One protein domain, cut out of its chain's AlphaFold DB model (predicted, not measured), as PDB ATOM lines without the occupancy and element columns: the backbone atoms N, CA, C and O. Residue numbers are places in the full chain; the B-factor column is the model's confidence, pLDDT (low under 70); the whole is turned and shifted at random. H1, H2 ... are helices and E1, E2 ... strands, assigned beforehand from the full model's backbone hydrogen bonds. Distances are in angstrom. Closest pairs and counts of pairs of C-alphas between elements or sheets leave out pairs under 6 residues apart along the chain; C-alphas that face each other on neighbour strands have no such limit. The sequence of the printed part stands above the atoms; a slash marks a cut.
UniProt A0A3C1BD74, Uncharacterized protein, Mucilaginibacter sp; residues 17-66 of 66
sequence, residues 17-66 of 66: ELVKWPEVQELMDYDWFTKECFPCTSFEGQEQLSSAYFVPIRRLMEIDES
ATOM      1  N   GLU A  17     169.963 -62.976  96.861       92.44
ATOM      2  CA  GLU A  17     169.877 -63.728  95.617       92.44
ATOM      3  C   GLU A  17     168.453 -63.661  95.058       92.44
ATOM      4  O   GLU A  17     167.474 -63.670  95.805       92.44
ATOM      5  N   LEU A  18     168.324 -63.554  93.732       92.31
ATOM      6  CA  LEU A  18     167.026 -63.558  93.064       92.31
ATOM      7  C   LEU A  18     166.542 -64.999  92.884       92.31
ATOM      8  O   LEU A  18     166.994 -65.697  91.977       92.31
ATOM      9  N   VAL A  19     165.565 -65.397  93.690       91.50
ATOM     10  CA  VAL A  19     164.898 -66.697  93.596       91.50
ATOM     11  C   VAL A  19     163.601 -66.536  92.811       91.50
ATOM     12  O   VAL A  19     162.797 -65.640  93.078       91.50
ATOM     13  N   LYS A  20     163.405 -67.384  91.804       90.38
ATOM     14  CA  LYS A  20     162.240 -67.338  90.913       90.38
ATOM     15  C   LYS A  20     161.175 -68.338  91.358       90.38
ATOM     16  O   LYS A  20     161.379 -69.148  92.252       90.38
ATOM     17  N   TRP A  21     160.008 -68.242  90.736       86.56
ATOM     18  CA  TRP A  21     159.005 -69.295  90.785       86.56
ATOM     19  C   TRP A  21     159.430 -70.489  89.912       86.56
ATOM     20  O   TRP A  21     159.877 -70.245  88.786       86.56
ATOM     21  N   PRO A  22     159.184 -71.747  90.332       89.75
ATOM     22  CA  PRO A  22     158.467 -72.170  91.543       89.75
ATOM     23  C   PRO A  22     159.335 -72.316  92.799       89.75
ATOM     24  O   PRO A  22     158.779 -72.537  93.867       89.75
ATOM     25  N   GLU A  23     160.655 -72.176  92.714       88.62
ATOM     26  CA  GLU A  23     161.582 -72.459  93.823       88.62
ATOM     27  C   GLU A  23     161.286 -71.603  95.064       88.62
ATOM     28  O   GLU A  23     161.375 -72.059  96.201       88.62
ATOM     29  N   VAL A  24     160.832 -70.366  94.857       89.69
ATOM     30  CA  VAL A  24     160.440 -69.478  95.955       89.69
ATOM     31  C   VAL A  24     159.251 -70.002  96.774       89.69
ATOM     32  O   VAL A  24     159.077 -69.573  97.912       89.69
ATOM     33  N   GLN A  25     158.443 -70.929  96.243       91.56
ATOM     34  CA  GLN A  25     157.310 -71.512  96.971       91.56
ATOM     35  C   GLN A  25     157.745 -72.212  98.252       91.56
ATOM     36  O   GLN A  25     157.085 -72.054  99.271       91.56
ATOM     37  N   GLU A  26     158.863 -72.937  98.209       91.00
ATOM     38  CA  GLU A  26     159.385 -73.665  99.371       91.00
ATOM     39  C   GLU A  26     159.828 -72.701 100.476       91.00
ATOM     40  O   GLU A  26     159.778 -73.020 101.660       91.00
ATOM     41  N   LEU A  27     160.204 -71.479 100.095       92.00
ATOM     42  CA  LEU A  27     160.645 -70.444 101.020       92.00
ATOM     43  C   LEU A  27     159.472 -69.684 101.658       92.00
ATOM     44  O   LEU A  27     159.636 -69.106 102.731       92.00
ATOM     45  N   MET A  28     158.290 -69.684 101.033       90.50
ATOM     46  CA  MET A  28     157.118 -68.941 101.517       90.50
ATOM     47  C   MET A  28     156.567 -69.467 102.849       90.50
ATOM     48  O   MET A  28     155.905 -68.710 103.560       90.50
ATOM     49  N   ASP A  29     156.866 -70.718 103.202       91.19
ATOM     50  CA  ASP A  29     156.422 -71.341 104.454       91.19
ATOM     51  C   ASP A  29     157.246 -70.899 105.677       91.19
ATOM     52  O   ASP A  29     156.853 -71.151 106.819       91.19
ATOM     53  N   TYR A  30     158.375 -70.211 105.477       92.19
ATOM     54  CA  TYR A  30     159.217 -69.756 106.579       92.19
ATOM     55  C   TYR A  30     158.758 -68.408 107.154       92.19
ATOM     56  O   TYR A  30     158.573 -67.422 106.440       92.19
ATOM     57  N   ASP A  31     158.722 -68.306 108.487       93.38
ATOM     58  CA  ASP A  31     158.332 -67.085 109.215       93.38
ATOM     59  C   ASP A  31     159.180 -65.846 108.876       93.38
ATOM     60  O   ASP A  31     158.746 -64.700 109.057       93.38
ATOM     61  N   TRP A  32     160.421 -66.060 108.430       92.75
ATOM     62  CA  TRP A  32     161.338 -64.993 108.038       92.75
ATOM     63  C   TRP A  32     161.061 -64.466 106.628       92.75
ATOM     64  O   TRP A  32     161.415 -63.324 106.336       92.75
ATOM     65  N   PHE A  33     160.385 -65.235 105.772       93.31
ATOM     66  CA  PHE A  33     160.216 -64.910 104.357       93.31
ATOM     67  C   PHE A  33     159.561 -63.544 104.153       93.31
ATOM     68  O   PHE A  33     160.120 -62.667 103.502       93.31
ATOM     69  N   THR A  34     158.421 -63.311 104.803       90.38
ATOM     70  CA  THR A  34     157.661 -62.054 104.665       90.38
ATOM     71  C   THR A  34     158.387 -60.844 105.269       90.38
ATOM     72  O   THR A  34     158.088 -59.704 104.920       90.38
ATOM     73  N   LYS A  35     159.326 -61.068 106.197       91.88
ATOM     74  CA  LYS A  35     160.054 -59.999 106.901       91.88
ATOM     75  C   LYS A  35     161.359 -59.626 106.209       91.88
ATOM     76  O   LYS A  35     161.800 -58.487 106.338       91.88
ATOM     77  N   GLU A  36     161.983 -60.591 105.544       92.62
ATOM     78  CA  GLU A  36     163.353 -60.473 105.051       92.62
ATOM     79  C   GLU A  36     163.446 -60.545 103.523       92.62
ATOM     80  O   GLU A  36     164.445 -60.094 102.980       92.62
ATOM     81  N   CYS A  37     162.439 -61.066 102.810       91.69
ATOM     82  CA  CYS A  37     162.454 -61.119 101.344       91.69
ATOM     83  C   CYS A  37     161.762 -59.915 100.709       91.69
ATOM     84  O   CYS A  37     160.763 -59.403 101.217       91.69
ATOM     85  N   PHE A  38     162.237 -59.526  99.526       90.31
ATOM     86  CA  PHE A  38     161.649 -58.436  98.745       90.31
ATOM     87  C   PHE A  38     161.132 -58.956  97.403       90.31
ATOM     88  O   PHE A  38     161.894 -59.599  96.684       90.31
ATOM     89  N   PRO A  39     159.876 -58.687  97.012       88.56
ATOM     90  CA  PRO A  39     159.394 -59.083  95.695       88.56
ATOM     91  C   PRO A  39     160.179 -58.346  94.603       88.56
ATOM     92  O   PRO A  39     160.356 -57.128  94.652       88.56
ATOM     93  N   CYS A  40     160.627 -59.084  93.594       86.06
ATOM     94  CA  CYS A  40     161.205 -58.525  92.383       86.06
ATOM     95  C   CYS A  40     160.060 -58.049  91.482       86.06
ATOM     96  O   CYS A  40     159.511 -58.810  90.685       86.06
ATOM     97  N   THR A  41     159.650 -56.793  91.643       75.19
ATOM     98  CA  THR A  41     158.653 -56.180  90.765       75.19
ATOM     99  C   THR A  41     159.332 -55.659  89.502       75.19
ATOM    100  O   THR A  41     160.305 -54.907  89.551       75.19
ATOM    101  N   SER A  42     158.831 -56.065  88.335       65.56
ATOM    102  CA  SER A  42     159.244 -55.460  87.067       65.56
ATOM    103  C   SER A  42     158.679 -54.042  86.988       65.56
ATOM    104  O   SER A  42     157.498 -53.832  87.267       65.56
ATOM    105  N   PHE A  43     159.504 -53.064  86.611       56.41
ATOM    106  CA  PHE A  43     159.025 -51.719  86.287       56.41
ATOM    107  C   PHE A  43     158.098 -51.759  85.058       56.41
ATOM    108  O   PHE A  43     158.245 -52.624  84.191       56.41
ATOM    109  N   GLU A  44     157.141 -50.826  85.003       52.81
ATOM    110  CA  GLU A  44     156.106 -50.748  83.963       52.81
ATOM    111  C   GLU A  44     156.689 -50.907  82.548       52.81
ATOM    112  O   GLU A  44     157.530 -50.121  82.113       52.81
ATOM    113  N   GLY A  45     156.227 -51.935  81.829       56.91
ATOM    114  CA  GLY A  45     156.577 -52.186  80.427       56.91
ATOM    115  C   GLY A  45     157.328 -53.490  80.149       56.91
ATOM    116  O   GLY A  45     157.501 -53.826  78.981       56.91
ATOM    117  N   GLN A  46     157.738 -54.246  81.173       56.16
ATOM    118  CA  GLN A  46     158.259 -55.602  80.981       56.16
ATOM    119  C   GLN A  46     157.185 -56.637  81.316       56.16
ATOM    120  O   GLN A  46     156.645 -56.655  82.422       56.16
ATOM    121  N   GLU A  47     156.841 -57.453  80.316       54.81
ATOM    122  CA  GLU A  47     155.910 -58.575  80.425       54.81
ATOM    123  C   GLU A  47     156.244 -59.413  81.660       54.81
ATOM    124  O   GLU A  47     157.374 -59.879  81.780       54.81
ATOM    125  N   GLN A  48     155.259 -59.542  82.561       53.50
ATOM    126  CA  GLN A  48     155.192 -60.445  83.718       53.50
ATOM    127  C   GLN A  48     156.460 -61.284  83.926       53.50
ATOM    128  O   GLN A  48     156.484 -62.472  83.588       53.50
ATOM    129  N   LEU A  49     157.514 -60.699  84.506       55.28
ATOM    130  CA  LEU A  49     158.571 -61.540  85.048       55.28
ATOM    131  C   LEU A  49     157.911 -62.329  86.173       55.28
ATOM    132  O   LEU A  49     157.347 -61.766  87.112       55.28
ATOM    133  N   SER A  50     157.879 -63.641  85.978       64.06
ATOM    134  CA  SER A  50     157.291 -64.634  86.865       64.06
ATOM    135  C   SER A  50     157.650 -64.319  88.317       64.06
ATOM    136  O   SER A  50     158.796 -63.964  88.577       64.06
ATOM    137  N   SER A  51     156.682 -64.431  89.236       75.88
ATOM    138  CA  SER A  51     156.816 -64.069  90.655       75.88
ATOM    139  C   SER A  51     158.180 -64.475  91.222       75.88
ATOM    140  O   SER A  51     158.439 -65.653  91.445       75.88
ATOM    141  N   ALA A  52     159.067 -63.506  91.421       88.69
ATOM    142  CA  ALA A  52     160.419 -63.727  91.916       88.69
ATOM    143  C   ALA A  52     160.665 -62.836  93.130       88.69
ATOM    144  O   ALA A  52     160.047 -61.778  93.264       88.69
ATOM    145  N   TYR A  53     161.554 -63.265  94.017       92.25
ATOM    146  CA  TYR A  53     161.876 -62.565  95.254       92.25
ATOM    147  C   TYR A  53     163.388 -62.503  95.441       92.25
ATOM    148  O   TYR A  53     164.111 -63.442  95.126       92.25
ATOM    149  N   PHE A  54     163.861 -61.389  95.978       92.69
ATOM    150  CA  PHE A  54     165.195 -61.263  96.535       92.69
ATOM    151  C   PHE A  54     165.194 -61.880  97.929       92.69
ATOM    152  O   PHE A  54     164.497 -61.390  98.822       92.69
ATOM    153  N   VAL A  55     165.967 -62.946  98.100       93.44
ATOM    154  CA  VAL A  55     166.063 -63.744  99.325       93.44
ATOM    155  C   VAL A  55     167.454 -63.553  99.937       93.44
ATOM    156  O   VAL A  55     168.436 -63.598  99.194       93.44
ATOM    157  N   PRO A  56     167.590 -63.342 101.260       94.12
ATOM    158  CA  PRO A  56     168.903 -63.231 101.890       94.12
ATOM    159  C   PRO A  56     169.697 -64.536 101.734       94.12
ATOM    160  O   PRO A  56     169.228 -65.596 102.152       94.12
ATOM    161  N   ILE A  57     170.929 -64.463 101.223       92.19
ATOM    162  CA  ILE A  57     171.788 -65.642 101.007       92.19
ATOM    163  C   ILE A  57     171.999 -66.429 102.304       92.19
ATOM    164  O   ILE A  57     172.002 -67.654 102.281       92.19
ATOM    165  N   ARG A  58     172.103 -65.747 103.453       92.44
ATOM    166  CA  ARG A  58     172.241 -66.424 104.753       92.44
ATOM    167  C   ARG A  58     171.105 -67.409 105.041       92.44
ATOM    168  O   ARG A  58     171.356 -68.453 105.620       92.44
ATOM    169  N   ARG A  59     169.879 -67.113 104.598       92.81
ATOM    170  CA  ARG A  59     168.727 -68.009 104.771       92.81
ATOM    171  C   ARG A  59     168.801 -69.213 103.844       92.81
ATOM    172  O   ARG A  59     168.439 -70.306 104.252       92.81
ATOM    173  N   LEU A  60     169.300 -69.017 102.625       90.88
ATOM    174  CA  LEU A  60     169.538 -70.114 101.687       90.88
ATOM    175  C   LEU A  60     170.621 -71.068 102.215       90.88
ATOM    176  O   LEU A  60     170.442 -72.276 102.154       90.88
ATOM    177  N   MET A  61     171.697 -70.530 102.803       90.00
ATOM    178  CA  MET A  61     172.757 -71.327 103.436       90.00
ATOM    179  C   MET A  61     172.245 -72.124 104.644       90.00
ATOM    180  O   MET A  61     172.532 -73.309 104.749       90.00
ATOM    181  N   GLU A  62     171.434 -71.510 105.514       89.75
ATOM    182  CA  GLU A  62     170.816 -72.203 106.660       89.75
ATOM    183  C   GLU A  62     169.953 -73.409 106.236       89.75
ATOM    184  O   GLU A  62     169.861 -74.393 106.972       89.75
ATOM    185  N   ILE A  63     169.312 -73.330 105.064       88.12
ATOM    186  CA  ILE A  63     168.487 -74.414 104.514       88.12
ATOM    187  C   ILE A  63     169.355 -75.514 103.892       88.12
ATOM    188  O   ILE A  63     169.060 -76.683 104.111       88.12
ATOM    189  N   ASP A  64     170.408 -75.165 103.144       82.56
ATOM    190  CA  ASP A  64     171.319 -76.142 102.517       82.56
ATOM    191  C   ASP A  64     172.077 -76.990 103.557       82.56
ATOM    192  O   ASP A  64     172.378 -78.157 103.320       82.56
ATOM    193  N   GLU A  65     172.343 -76.423 104.738       70.25
ATOM    194  CA  GLU A  65     173.002 -77.118 105.850       70.25
ATOM    195  C   GLU A  65     172.062 -77.998 106.713       70.25
ATOM    196  O   GLU A  65     172.546 -78.638 107.654       70.25
ATOM    197  N   SER A  66     170.748 -78.042 106.432       56.84
ATOM    198  CA  SER A  66     169.739 -78.829 107.183       56.84
ATOM    199  C   SER A  66     169.447 -80.201 106.569       56.84
ATOM    200  O   SER A  66     169.358 -81.175 107.355       56.84
TER     201      SER A  66
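AT A GLANCE: This is residues 17 to 66 of the 66 residues of an uncharacterized protein of Mucilaginibacter sp (UniProt A0A3C1BD74). A tiny two-stranded antiparallel ribbon, E1 with E2, sits in the middle, with the short helices H1 and H2 near E2. H3 follows E2 in the chain with no residue between them and lies toward one end, while the tip of a long loop, residues 43 to 48, sticks out at the other end and adds much of the length. The 50 printed residues have three named helices and two named strands, in the order E1, H1, H2, E2, H3; the class is mixed, helices and strands, with 23 residues in named elements, under half. The whole is only just compact, close to loose, with a radius of gyration of the C-alphas of 11.6 A and spans of 40 by 19 by 17 A.

IN THESE COORDINATES: E2 is residues 53 to 56, 9.7 A long, and E1 is residues 17 to 19, beginning at C-alpha 17 (169.877, -63.728, 95.617). H1 is residues 24 to 27 and H2 residues 33 to 36. H3, residues 57 to 64, is 10.6 A long and ends at C-alpha 64 (171.319, -76.142, 102.517).

HOW THE PARTS SIT: E1 and E2 are antiparallel at 137 degrees, with N 17 and O 55 within hydrogen-bond range at 2.9 A and N 53 and O 19 at 2.8 A. Residues 38 to 39 pair antiparallel with residues 53 to 54 of E2. The closest C-alphas of H2 and E2, Glu 36 and Pro 56, are 7.0 A apart; those of H1 and E2, Val 24 and Tyr 53, 7.1 A. H1 and H2 are close but not clearly touching, with C-alphas 27 and 33 closest at 6.5 A. H3 is apart from H1 and H2. Every O i to N i+4 pair in H3 is within hydrogen-bond range; H1 and H2 are too short for such a pair.

THE WHOLE: The C-alphas farthest apart, Gly 45 and Ser 66, are 40.0 A from each other. The printed part has no cut. The link from H2 to E2, 16 residues, is long. Mean pLDDT of the printed part is 83.1; residues 42 to 50 and residue 66 are under 70.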